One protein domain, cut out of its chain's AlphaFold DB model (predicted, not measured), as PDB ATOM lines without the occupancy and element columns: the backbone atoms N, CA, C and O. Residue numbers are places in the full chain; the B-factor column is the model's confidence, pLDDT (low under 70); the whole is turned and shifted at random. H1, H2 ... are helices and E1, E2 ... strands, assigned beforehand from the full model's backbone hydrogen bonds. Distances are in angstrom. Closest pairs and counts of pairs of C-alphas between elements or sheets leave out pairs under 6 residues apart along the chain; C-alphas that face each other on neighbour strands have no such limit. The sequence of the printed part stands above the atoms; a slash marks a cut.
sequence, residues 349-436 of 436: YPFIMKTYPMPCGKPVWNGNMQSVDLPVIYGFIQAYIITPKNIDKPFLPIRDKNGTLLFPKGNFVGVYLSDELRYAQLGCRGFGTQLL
ATOM      1  N   TYR A 349     -29.755   5.028  37.305       94.44
ATOM      2  CA  TYR A 349     -28.515   5.745  36.965       94.44
ATOM      3  C   TYR A 349     -27.475   5.743  38.103       94.44
ATOM      4  O   TYR A 349     -26.337   5.348  37.839       94.44
ATOM      5  N   PRO A 350     -27.812   6.098  39.363       95.19
ATOM      6  CA  PRO A 350     -26.881   5.948  40.483       95.19
ATOM      7  C   PRO A 350     -26.341   4.526  40.666       95.19
ATOM      8  O   PRO A 350     -25.153   4.358  40.939       95.19
ATOM      9  N   PHE A 351     -27.184   3.502  40.498       95.62
ATOM     10  CA  PHE A 351     -26.750   2.108  40.576       95.62
ATOM     11  C   PHE A 351     -25.697   1.795  39.508       95.62
ATOM     12  O   PHE A 351     -24.653   1.226  39.832       95.62
ATOM     13  N   ILE A 352     -25.927   2.227  38.264       94.25
ATOM     14  CA  ILE A 352     -24.974   2.040  37.167       94.25
ATOM     15  C   ILE A 352     -23.660   2.789  37.444       94.25
ATOM     16  O   ILE A 352     -22.595   2.185  37.352       94.25
ATOM     17  N   MET A 353     -23.723   4.058  37.870       93.06
ATOM     18  CA  MET A 353     -22.547   4.877  38.220       93.06
ATOM     19  C   MET A 353     -21.705   4.301  39.360       93.06
ATOM     20  O   MET A 353     -20.495   4.504  39.384       93.06
ATOM     21  N   LYS A 354     -22.334   3.610  40.316       92.25
ATOM     22  CA  LYS A 354     -21.645   2.968  41.442       92.25
ATOM     23  C   LYS A 354     -21.010   1.631  41.058       92.25
ATOM     24  O   LYS A 354     -19.974   1.272  41.609       92.25
ATOM     25  N   THR A 355     -21.678   0.867  40.197       94.50
ATOM     26  CA  THR A 355     -21.382  -0.560  39.989       94.50
ATOM     27  C   THR A 355     -20.429  -0.797  38.826       94.50
ATOM     28  O   THR A 355     -19.624  -1.725  38.881       94.50
ATOM     29  N   TYR A 356     -20.510   0.025  37.779       89.62
ATOM     30  CA  TYR A 356     -19.764  -0.187  36.543       89.62
ATOM     31  C   TYR A 356     -18.693   0.890  36.336       89.62
ATOM     32  O   TYR A 356     -18.902   2.043  36.721       89.62
ATOM     33  N   PRO A 357     -17.557   0.542  35.703       88.00
ATOM     34  CA  PRO A 357     -16.554   1.519  35.307       88.00
ATOM     35  C   PRO A 357     -17.146   2.613  34.414       88.00
ATOM     36  O   PRO A 357     -17.895   2.332  33.478       88.00
ATOM     37  N   MET A 358     -16.770   3.859  34.697       88.94
ATOM     38  CA  MET A 358     -17.148   5.033  33.913       88.94
ATOM     39  C   MET A 358     -15.934   5.564  33.147       88.94
ATOM     40  O   MET A 358     -14.826   5.535  33.688       88.94
ATOM     41  N   PRO A 359     -16.106   6.079  31.915       88.00
ATOM     42  CA  PRO A 359     -14.990   6.595  31.138       88.00
ATOM     43  C   PRO A 359     -14.360   7.813  31.824       88.00
ATOM     44  O   PRO A 359     -15.021   8.815  32.097       88.00
ATOM     45  N   CYS A 360     -13.053   7.730  32.058       87.81
ATOM     46  CA  CYS A 360     -12.207   8.824  32.519       87.81
ATOM     47  C   CYS A 360     -10.912   8.874  31.693       87.81
ATOM     48  O   CYS A 360     -10.647   8.013  30.856       87.81
ATOM     49  N   GLY A 361     -10.080   9.877  31.946       87.44
ATOM     50  CA  GLY A 361      -8.837  10.106  31.225       87.44
ATOM     51  C   GLY A 361      -9.021  10.914  29.944       87.44
ATOM     52  O   GLY A 361     -10.121  11.327  29.572       87.44
ATOM     53  N   LYS A 362      -7.894  11.176  29.279       89.00
ATOM     54  CA  LYS A 362      -7.866  11.858  27.986       89.00
ATOM     55  C   LYS A 362      -8.153  10.837  26.876       89.00
ATOM     56  O   LYS A 362      -7.424   9.848  26.797       89.00
ATOM     57  N   PRO A 363      -9.156  11.066  26.013       89.12
ATOM     58  CA  PRO A 363      -9.447  10.161  24.912       89.12
ATOM     59  C   PRO A 363      -8.315  10.171  23.876       89.12
ATOM     60  O   PRO A 363      -7.607  11.168  23.704       89.12
ATOM     61  N   VAL A 364      -8.179   9.057  23.157       88.81
ATOM     62  CA  VAL A 364      -7.306   8.930  21.987       88.81
ATOM     63  C   VAL A 364      -8.194   8.768  20.762       88.81
ATOM     64  O   VAL A 364      -9.036   7.875  20.717       88.81
ATOM     65  N   TRP A 365      -8.024   9.649  19.778       87.56
ATOM     66  CA  TRP A 365      -8.748   9.554  18.516       87.56
ATOM     67  C   TRP A 365      -8.079   8.523  17.608       87.56
ATOM     68  O   TRP A 365      -6.896   8.660  17.293       87.56
ATOM     69  N   ASN A 366      -8.842   7.531  17.155       84.75
ATOM     70  CA  ASN A 366      -8.424   6.617  16.101       84.75
ATOM     71  C   ASN A 366      -9.401   6.732  14.926       84.75
ATOM     72  O   ASN A 366     -10.605   6.572  15.101       84.75
ATOM     73  N   GLY A 367      -8.873   7.060  13.747       82.31
ATOM     74  CA  GLY A 367      -9.662   7.267  12.532       82.31
ATOM     75  C   GLY A 367      -9.847   6.020  11.667       82.31
ATOM     76  O   GLY A 367     -10.483   6.131  10.627       82.31
ATOM     77  N   ASN A 368      -9.263   4.876  12.039       81.38
ATOM     78  CA  ASN A 368      -9.454   3.615  11.327       81.38
ATOM     79  C   ASN A 368      -9.565   2.458  12.325       81.38
ATOM     80  O   ASN A 368      -8.583   2.076  12.966       81.38
ATOM     81  N   MET A 369     -10.770   1.902  12.430       82.62
ATOM     82  CA  MET A 369     -11.088   0.826  13.368       82.62
ATOM     83  C   MET A 369     -11.331  -0.526  12.682       82.62
ATOM     84  O   MET A 369     -11.631  -1.501  13.366       82.62
ATOM     85  N   GLN A 370     -11.169  -0.621  11.355       77.19
ATOM     86  CA  GLN A 370     -11.557  -1.805  10.574       77.19
ATOM     87  C   GLN A 370     -10.798  -3.083  10.959       77.19
ATOM     88  O   GLN A 370     -11.336  -4.178  10.820       77.19
ATOM     89  N   SER A 371      -9.557  -2.951  11.434       76.06
ATOM     90  CA  SER A 371      -8.691  -4.067  11.838       76.06
ATOM     91  C   SER A 371      -8.563  -4.230  13.354       76.06
ATOM     92  O   SER A 371      -7.671  -4.943  13.810       76.06
ATOM     93  N   VAL A 372      -9.385  -3.529  14.143       79.38
ATOM     94  CA  VAL A 372      -9.272  -3.527  15.605       79.38
ATOM     95  C   VAL A 372     -10.358  -4.400  16.230       79.38
ATOM     96  O   VAL A 372     -11.543  -4.249  15.939       79.38
ATOM     97  N   ASP A 373      -9.958  -5.284  17.141       81.38
ATOM     98  CA  ASP A 373     -10.873  -6.184  17.839       81.38
ATOM     99  C   ASP A 373     -11.688  -5.457  18.925       81.38
ATOM    100  O   ASP A 373     -11.153  -4.816  19.833       81.38
ATOM    101  N   LEU A 374     -13.016  -5.600  18.893       83.12
ATOM    102  CA  LEU A 374     -13.921  -4.958  19.859       83.12
ATOM    103  C   LEU A 374     -13.626  -5.294  21.344       83.12
ATOM    104  O   LEU A 374     -13.746  -4.405  22.197       83.12
ATOM    105  N   PRO A 375     -13.229  -6.528  21.724       82.62
ATOM    106  CA  PRO A 375     -12.892  -6.851  23.112       82.62
ATOM    107  C   PRO A 375     -11.742  -6.029  23.709       82.62
ATOM    108  O   PRO A 375     -11.733  -5.840  24.920       82.62
ATOM    109  N   VAL A 376     -10.818  -5.495  22.899       82.06
ATOM    110  CA  VAL A 376      -9.646  -4.750  23.406       82.06
ATOM    111  C   VAL A 376      -9.845  -3.231  23.472       82.06
ATOM    112  O   VAL A 376      -9.021  -2.535  24.059       82.06
ATOM    113  N   ILE A 377     -10.935  -2.694  22.913       85.56
ATOM    114  CA  ILE A 377     -11.192  -1.243  22.855       85.56
ATOM    115  C   ILE A 377     -12.201  -0.820  23.917       85.56
ATOM    116  O   ILE A 377     -13.296  -1.363  23.968       85.56
ATOM    117  N   TYR A 378     -11.918   0.225  24.690       89.38
ATOM    118  CA  TYR A 378     -12.938   0.888  25.505       89.38
ATOM    119  C   TYR A 378     -13.147   2.327  25.034       89.38
ATOM    120  O   TYR A 378     -12.209   3.123  25.042       89.38
ATOM    121  N   GLY A 379     -14.363   2.660  24.598       90.31
ATOM    122  CA  GLY A 379     -14.684   4.001  24.108       90.31
ATOM    123  C   GLY A 379     -15.909   4.053  23.201       90.31
ATOM    124  O   GLY A 379     -16.618   3.063  23.036       90.31
ATOM    125  N   PHE A 380     -16.154   5.226  22.620       92.06
ATOM    126  CA  PHE A 380     -17.238   5.450  21.664       92.06
ATOM    127  C   PHE A 380     -16.777   5.092  20.253       92.06
ATOM    128  O   PHE A 380     -15.742   5.580  19.802       92.06
ATOM    129  N   ILE A 381     -17.539   4.248  19.564       92.38
ATOM    130  CA  ILE A 381     -17.158   3.668  18.279       92.38
ATOM    131  C   ILE A 381     -18.279   3.904  17.275       92.38
ATOM    132  O   ILE A 381     -19.439   3.591  17.546       92.38
ATOM    133  N   GLN A 382     -17.921   4.437  16.108       93.25
ATOM    134  CA  GLN A 382     -18.816   4.461  14.963       93.25
ATOM    135  C   GLN A 382     -18.812   3.080  14.308       93.25
ATOM    136  O   GLN A 382     -17.758   2.546  13.968       93.25
ATOM    137  N   ALA A 383     -19.990   2.490  14.149       90.50
ATOM    138  CA  ALA A 383     -20.119   1.140  13.629       90.50
ATOM    139  C   ALA A 383     -21.276   1.030  12.636       90.50
ATOM    140  O   ALA A 383     -22.328   1.655  12.800       90.50
ATOM    141  N   TYR A 384     -21.076   0.190  11.622       90.56
ATOM    142  CA  TYR A 384     -22.144  -0.336  10.791       90.56
ATOM    143  C   TYR A 384     -22.767  -1.547  11.490       90.56
ATOM    144  O   TYR A 384     -22.090  -2.526  11.816       90.56
ATOM    145  N   ILE A 385     -24.066  -1.450  11.741       91.31
ATOM    146  CA  ILE A 385     -24.864  -2.410  12.490       91.31
ATOM    147  C   ILE A 385     -25.695  -3.242  11.521       91.31
ATOM    148  O   ILE A 385     -26.351  -2.692  10.637       91.31
ATOM    149  N   ILE A 386     -25.709  -4.561  11.727       89.31
ATOM    150  CA  ILE A 386     -26.594  -5.507  11.045       89.31
ATOM    151  C   ILE A 386     -27.372  -6.262  12.119       89.31
ATOM    152  O   ILE A 386     -26.838  -7.152  12.786       89.31
ATOM    153  N   THR A 387     -28.643  -5.915  12.309       88.44
ATOM    154  CA  THR A 387     -29.469  -6.596  13.314       88.44
ATOM    155  C   THR A 387     -29.948  -7.967  12.809       88.44
ATOM    156  O   THR A 387     -30.320  -8.070  11.633       88.44
ATOM    157  N   PRO A 388     -30.071  -8.993  13.671       84.56
ATOM    158  CA  PRO A 388     -30.686 -10.264  13.305       84.56
ATOM    159  C   PRO A 388     -32.125 -10.065  12.819       84.56
ATOM    160  O   PRO A 388     -32.898  -9.338  13.440       84.56
ATOM    161  N   LYS A 389     -32.533 -10.781  11.765       82.00
ATOM    162  CA  LYS A 389     -33.915 -10.705  11.244       82.00
ATOM    163  C   LYS A 389     -34.973 -11.058  12.301       82.00
ATOM    164  O   LYS A 389     -36.059 -10.486  12.296       82.00
ATOM    165  N   ASN A 390     -34.621 -11.947  13.231       83.75
ATOM    166  CA  ASN A 390     -35.518 -12.486  14.254       83.75
ATOM    167  C   ASN A 390     -35.390 -11.780  15.617       83.75
ATOM    168  O   ASN A 390     -35.870 -12.308  16.613       83.75
ATOM    169  N   ILE A 391     -34.718 -10.625  15.707       84.62
ATOM    170  CA  ILE A 391     -34.659  -9.885  16.974       84.62
ATOM    171  C   ILE A 391     -36.042  -9.316  17.297       84.62
ATOM    172  O   ILE A 391     -36.586  -8.556  16.504       84.62
ATOM    173  N   ASP A 392     -36.629  -9.660  18.441       80.81
ATOM    174  CA  ASP A 392     -37.959  -9.146  18.806       80.81
ATOM    175  C   ASP A 392     -37.899  -7.713  19.338       80.81
ATOM    176  O   ASP A 392     -38.736  -6.882  18.988       80.81
ATOM    177  N   LYS A 393     -36.882  -7.421  20.155       85.06
ATOM    178  CA  LYS A 393     -36.683  -6.134  20.834       85.06
ATOM    179  C   LYS A 393     -35.295  -5.580  20.496       85.06
ATOM    180  O   LYS A 393     -34.342  -5.874  21.219       85.06
ATOM    181  N   PRO A 394     -35.140  -4.846  19.381       87.56
ATOM    182  CA  PRO A 394     -33.909  -4.103  19.122       87.56
ATOM    183  C   PRO A 394     -33.660  -3.096  20.248       87.56
ATOM    184  O   PRO A 394     -34.599  -2.553  20.820       87.56
ATOM    185  N   PHE A 395     -32.392  -2.870  20.580       89.06
ATOM    186  CA  PHE A 395     -32.003  -2.023  21.711       89.06
ATOM    187  C   PHE A 395     -30.891  -1.027  21.368       89.06
ATOM    188  O   PHE A 395     -30.630  -0.146  22.177       89.06
ATOM    189  N   LEU A 396     -30.257  -1.125  20.189       92.31
ATOM    190  CA  LEU A 396     -29.335  -0.088  19.727       92.31
ATOM    191  C   LEU A 396     -30.138   1.079  19.134       92.31
ATOM    192  O   LEU A 396     -30.866   0.873  18.156       92.31
ATOM    193  N   PRO A 397     -30.034   2.286  19.713       93.25
ATOM    194  CA  PRO A 397     -30.796   3.434  19.254       93.25
ATOM    195  C   PRO A 397     -30.198   4.091  18.007       93.25
ATOM    196  O   PRO A 397     -28.986   4.088  17.797       93.25
ATOM    197  N   ILE A 398     -31.044   4.767  17.236       92.81
ATOM    198  CA  ILE A 398     -30.654   5.825  16.299       92.81
ATOM    199  C   ILE A 398     -31.530   7.056  16.526       92.81
ATOM    200  O   ILE A 398     -32.629   6.959  17.074       92.81
ATOM    201  N   ARG A 399     -31.064   8.221  16.073       90.81
ATOM    202  CA  ARG A 399     -31.921   9.400  15.917       90.81
ATOM    203  C   ARG A 399     -32.291   9.535  14.449       90.81
ATOM    204  O   ARG A 399     -31.407   9.486  13.596       90.81
ATOM    205  N   ASP A 400     -33.578   9.685  14.156       87.38
ATOM    206  CA  ASP A 400     -34.006  10.029  12.802       87.38
ATOM    207  C   ASP A 400     -33.627  11.482  12.451       87.38
ATOM    208  O   ASP A 400     -33.080  12.233  13.263       87.38
ATOM    209  N   LYS A 401     -33.948  11.903  11.225       86.38
ATOM    210  CA  LYS A 401     -33.702  13.271  10.741       86.38
ATOM    211  C   LYS A 401     -34.377  14.375  11.574       86.38
ATOM    212  O   LYS A 401     -33.945  15.519  11.500       86.38
ATOM    213  N   ASN A 402     -35.410  14.038  12.346       88.31
ATOM    214  CA  ASN A 402     -36.154  14.960  13.200       88.31
ATOM    215  C   ASN A 402     -35.674  14.909  14.666       88.31
ATOM    216  O   ASN A 402     -36.187  15.644  15.504       88.31
ATOM    217  N   GLY A 403     -34.698  14.052  14.989       85.38
ATOM    218  CA  GLY A 403     -34.181  13.857  16.345       85.38
ATOM    219  C   GLY A 403     -34.941  12.818  17.176       85.38
ATOM    220  O   GLY A 403     -34.573  12.599  18.337       85.38
ATOM    221  N   THR A 404     -35.946  12.152  16.599       88.50
ATOM    222  CA  THR A 404     -36.739  11.102  17.252       88.50
ATOM    223  C   THR A 404     -35.855   9.902  17.557       88.50
ATOM    224  O   THR A 404     -35.166   9.397  16.670       88.50
ATOM    225  N   LEU A 405     -35.880   9.431  18.806       91.06
ATOM    226  CA  LEU A 405     -35.152   8.236  19.224       91.06
ATOM    227  C   LEU A 405     -35.895   6.981  18.754       91.06
ATOM    228  O   LEU A 405     -37.044   6.762  19.134       91.06
ATOM    229  N   LEU A 406     -35.234   6.160  17.944       90.94
ATOM    230  CA  LEU A 406     -35.779   4.926  17.385       90.94
ATOM    231  C   LEU A 406     -34.874   3.745  17.724       90.94
ATOM    232  O   LEU A 406     -33.662   3.900  17.813       90.94
ATOM    233  N   PHE A 407     -35.463   2.555  17.813       91.56
ATOM    234  CA  PHE A 407     -34.752   1.289  17.993       91.56
ATOM    235  C   PHE A 407     -35.075   0.385  16.795       91.56
ATOM    236  O   PHE A 407     -36.009  -0.415  16.853       91.56
ATOM    237  N   PRO A 408     -34.420   0.588  15.639       88.31
ATOM    238  CA  PRO A 408     -34.814  -0.060  14.395       88.31
ATOM    239  C   PRO A 408     -34.255  -1.481  14.267       88.31
ATOM    240  O   PRO A 408     -33.264  -1.861  14.890       88.31
ATOM    241  N   LYS A 409     -34.877  -2.249  13.369       89.25
ATOM    242  CA  LYS A 409     -34.275  -3.436  12.749       89.25
ATOM    243  C   LYS A 409     -33.685  -3.054  11.391       89.25
ATOM    244  O   LYS A 409     -34.085  -2.060  10.789       89.25
ATOM    245  N   GLY A 410     -32.805  -3.898  10.877       88.44
ATOM    246  CA  GLY A 410     -32.149  -3.756   9.584       88.44
ATOM    247  C   GLY A 410     -30.698  -3.323   9.729       88.44
ATOM    248  O   GLY A 410     -30.024  -3.688  10.696       88.44
ATOM    249  N   ASN A 411     -30.235  -2.561   8.743       91.25
ATOM    250  CA  ASN A 411     -28.854  -2.126   8.660       91.25
ATOM    251  C   ASN A 411     -28.773  -0.610   8.801       91.25
ATOM    252  O   ASN A 411     -29.519   0.111   8.135       91.25
ATOM    253  N   PHE A 412     -27.867  -0.127   9.639       92.31
ATOM    254  CA  PHE A 412     -27.701   1.303   9.888       92.31
ATOM    255  C   PHE A 412     -26.314   1.607  10.449       92.31
ATOM    256  O   PHE A 412     -25.597   0.713  10.884       92.31
ATOM    257  N   VAL A 413     -25.938   2.883  10.439       90.75
ATOM    258  CA  VAL A 413     -24.719   3.374  11.088       90.75
ATOM    259  C   VAL A 413     -25.110   4.123  12.351       90.75
ATOM    260  O   VAL A 413     -26.038   4.931  12.328       90.75
ATOM    261  N   GLY A 414     -24.378   3.884  13.432       91.81
ATOM    262  CA  GLY A 414     -24.530   4.623  14.681       91.81
ATOM    263  C   GLY A 414     -23.214   4.728  15.436       91.81
ATOM    264  O   GLY A 414     -22.202   4.163  15.013       91.81
ATOM    265  N   VAL A 415     -23.227   5.480  16.534       93.75
ATOM    266  CA  VAL A 415     -22.078   5.622  17.433       93.75
ATOM    267  C   VAL A 415     -22.498   5.137  18.810       93.75
ATOM    268  O   VAL A 415     -23.496   5.610  19.341       93.75
ATOM    269  N   TYR A 416     -21.745   4.198  19.371       94.31
ATOM    270  CA  TYR A 416     -22.109   3.494  20.600       94.31
ATOM    271  C   TYR A 416     -20.898   3.342  21.509       94.31
ATOM    272  O   TYR A 416     -19.760   3.319  21.033       94.31
ATOM    273  N   LEU A 417     -21.125   3.202  22.811       92.81
ATOM    274  CA  LEU A 417     -20.084   2.742  23.719       92.81
ATOM    275  C   LEU A 417     -19.720   1.291  23.365       92.81
ATOM    276  O   LEU A 417     -20.583   0.473  23.046       92.81
ATOM    277  N   SER A 418     -18.438   0.943  23.458       91.31
ATOM    278  CA  SER A 418     -17.931  -0.407  23.180       91.31
ATOM    279  C   SER A 418     -18.705  -1.511  23.911       91.31
ATOM    280  O   SER A 418     -18.903  -2.587  23.354       91.31
ATOM    281  N   ASP A 419     -19.181  -1.247  25.130       89.94
ATOM    282  CA  ASP A 419     -19.964  -2.210  25.914       89.94
ATOM    283  C   ASP A 419     -21.349  -2.486  25.324       89.94
ATOM    284  O   ASP A 419     -21.799  -3.631  25.350       89.94
ATOM    285  N   GLU A 420     -21.995  -1.489  24.714       91.44
ATOM    286  CA  GLU A 420     -23.267  -1.682  24.006       91.44
ATOM    287  C   GLU A 420     -23.075  -2.595  22.788       91.44
ATOM    288  O   GLU A 420     -23.879  -3.496  22.537       91.44
ATOM    289  N   LEU A 421     -21.965  -2.417  22.061       91.19
ATOM    290  CA  LEU A 421     -21.618  -3.255  20.913       91.19
ATOM    291  C   LEU A 421     -21.251  -4.683  21.335       91.19
ATOM    292  O   LEU A 421     -21.682  -5.643  20.694       91.19
ATOM    293  N   ARG A 422     -20.498  -4.850  22.430       89.31
ATOM    294  CA  ARG A 422     -20.170  -6.178  22.980       89.31
ATOM    295  C   ARG A 422     -21.421  -6.909  23.424       89.31
ATOM    296  O   ARG A 422     -21.583  -8.087  23.112       89.31
ATOM    297  N   TYR A 423     -22.313  -6.206  24.119       87.69
ATOM    298  CA  TYR A 423     -23.602  -6.753  24.513       87.69
ATOM    299  C   TYR A 423     -24.401  -7.206  23.286       87.69
ATOM    300  O   TYR A 423     -24.989  -8.286  23.307       87.69
ATOM    301  N   ALA A 424     -24.348  -6.457  22.182       85.94
ATOM    302  CA  ALA A 424     -24.987  -6.859  20.936       85.94
ATOM    303  C   ALA A 424     -24.381  -8.108  20.289       85.94
ATOM    304  O   ALA A 424     -25.133  -8.990  19.875       85.94
ATOM    305  N   GLN A 425     -23.053  -8.227  20.253       80.69
ATOM    306  CA  GLN A 425     -22.374  -9.401  19.695       80.69
ATOM    307  C   GLN A 425     -22.569 -10.666  20.541       80.69
ATOM    308  O   GLN A 425     -22.792 -11.747  19.998       80.69
ATOM    309  N   LEU A 426     -22.495 -10.544  21.870       70.56
ATOM    310  CA  LEU A 426     -22.581 -11.680  22.795       70.56
ATOM    311  C   LEU A 426     -24.028 -12.090  23.092       70.56
ATOM    312  O   LEU A 426     -24.325 -13.276  23.225       70.56
ATOM    313  N   GLY A 427     -24.929 -11.115  23.210       60.31
ATOM    314  CA  GLY A 427     -26.308 -11.318  23.653       60.31
ATOM    315  C   GLY A 427     -27.284 -11.726  22.550       60.31
ATOM    316  O   GLY A 427     -28.398 -12.147  22.860       60.31
ATOM    317  N   CYS A 428     -26.915 -11.612  21.268       60.53
ATOM    318  CA  CYS A 428     -27.807 -11.884  20.137       60.53
ATOM    319  C   CYS A 428     -27.094 -12.660  19.019       60.53
ATOM    320  O   CYS A 428     -26.289 -12.107  18.270       60.53
ATOM    321  N   ARG A 429     -27.441 -13.945  18.832       57.47
ATOM    322  CA  ARG A 429     -26.930 -14.733  17.694       57.47
ATOM    323  C   ARG A 429     -27.314 -14.069  16.365       57.47
ATOM    324  O   ARG A 429     -28.488 -13.801  16.119       57.47
ATOM    325  N   GLY A 430     -26.322 -13.857  15.499       57.34
ATOM    326  CA  GLY A 430     -26.504 -13.265  14.168       57.34
ATOM    327  C   GLY A 430     -26.436 -11.737  14.127       57.34
ATOM    328  O   GLY A 430     -26.772 -11.157  13.096       57.34
ATOM    329  N   PHE A 431     -26.036 -11.083  15.221       66.69
ATOM    330  CA  PHE A 431     -25.778  -9.647  15.226       66.69
ATOM    331  C   PHE A 431     -24.423  -9.370  14.561       66.69
ATOM    332  O   PHE A 431     -23.391  -9.842  15.031       66.69
ATOM    333  N   GLY A 432     -24.432  -8.641  13.446       65.38
ATOM    334  CA  GLY A 432     -23.223  -8.243  12.727       65.38
ATOM    335  C   GLY A 432     -22.792  -6.835  13.123       65.38
ATOM    336  O   GLY A 432     -23.623  -5.936  13.262       65.38
ATOM    337  N   THR A 433     -21.491  -6.635  13.301       65.00
ATOM    338  CA  THR A 433     -20.909  -5.325  13.610       65.00
ATOM    339  C   THR A 433     -19.640  -5.150  12.798       65.00
ATOM    340  O   THR A 433     -18.757  -6.001  12.861       65.00
ATOM    341  N   GLN A 434     -19.540  -4.050  12.060       72.12
ATOM    342  CA  GLN A 434     -18.310  -3.640  11.390       72.12
ATOM    343  C   GLN A 434     -17.911  -2.267  11.926       72.12
ATOM    344  O   GLN A 434     -18.688  -1.317  11.831       72.12
ATOM    345  N   LEU A 435     -16.725  -2.179  12.526       73.81
ATOM    346  CA  LEU A 435     -16.194  -0.920  13.047       73.81
ATOM    347  C   LEU A 435     -15.687  -0.076  11.868       73.81
ATOM    348  O   LEU A 435     -15.063  -0.627  10.956       73.81
ATOM    349  N   LEU A 436     -16.011   1.220  11.859       48.59
ATOM    350  CA  LEU A 436     -15.721   2.130  10.745       48.59
ATOM    351  C   LEU A 436     -14.471   2.975  10.989       48.59
ATOM    352  O   LEU A 436     -14.262   3.417  12.142       48.59
TER     353      LEU A 436
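This is residues 349 to 436 of the 436 residues of the protein "DNA-directed DNA polymerase" of Kingdonia uniflora (UniProt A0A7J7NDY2). With little regular structure, the domain has a small, strongly twisted sheet covered on one face by H2, two long loops, residues 356 to 379 and 387 to 410, and a protruding stretch, residues 349 to 358, holding H1. The 88 printed residues include 35 in named elements, class mixed, ordered H1, E1, E2, H2, E3. The sheet runs E2, E1, E3, antiparallel; the whole is compact, radius of gyration of the C-alphas 13.9 A, spanning 37 by 35 by 30 A.

H1, residues 349 to 355, begins at C-alpha (-28.515, 5.745, 36.965). E1, residues 380 to 386, measures 17.9 A; E2, residues 411 to 417, 18.1 A; H2, residues 418 to 427, 13.8 A. E3, residues 432 to 435, ends at C-alpha (-16.194, -0.920, 13.047).

E1 and E2 form a hairpin, N 383 to O 414 2.9 A; E1 and E3 have N 384 to O 434 at 2.8 A. H2 is on the sheet, over E1 and E3, height 9.8 A, making two layers, helix and sheet. E2, H2, E3 form a split strand-helix-strand unit, E1 between its strands, crossover right-handed. Every O i to N i+4 pair in H1 and H2 is within hydrogen-bond range.

The printed part has no cut. Links H1 to E1 and E1 to E2 are long. Residues 427 to 433 and 436 have pLDDT under 70.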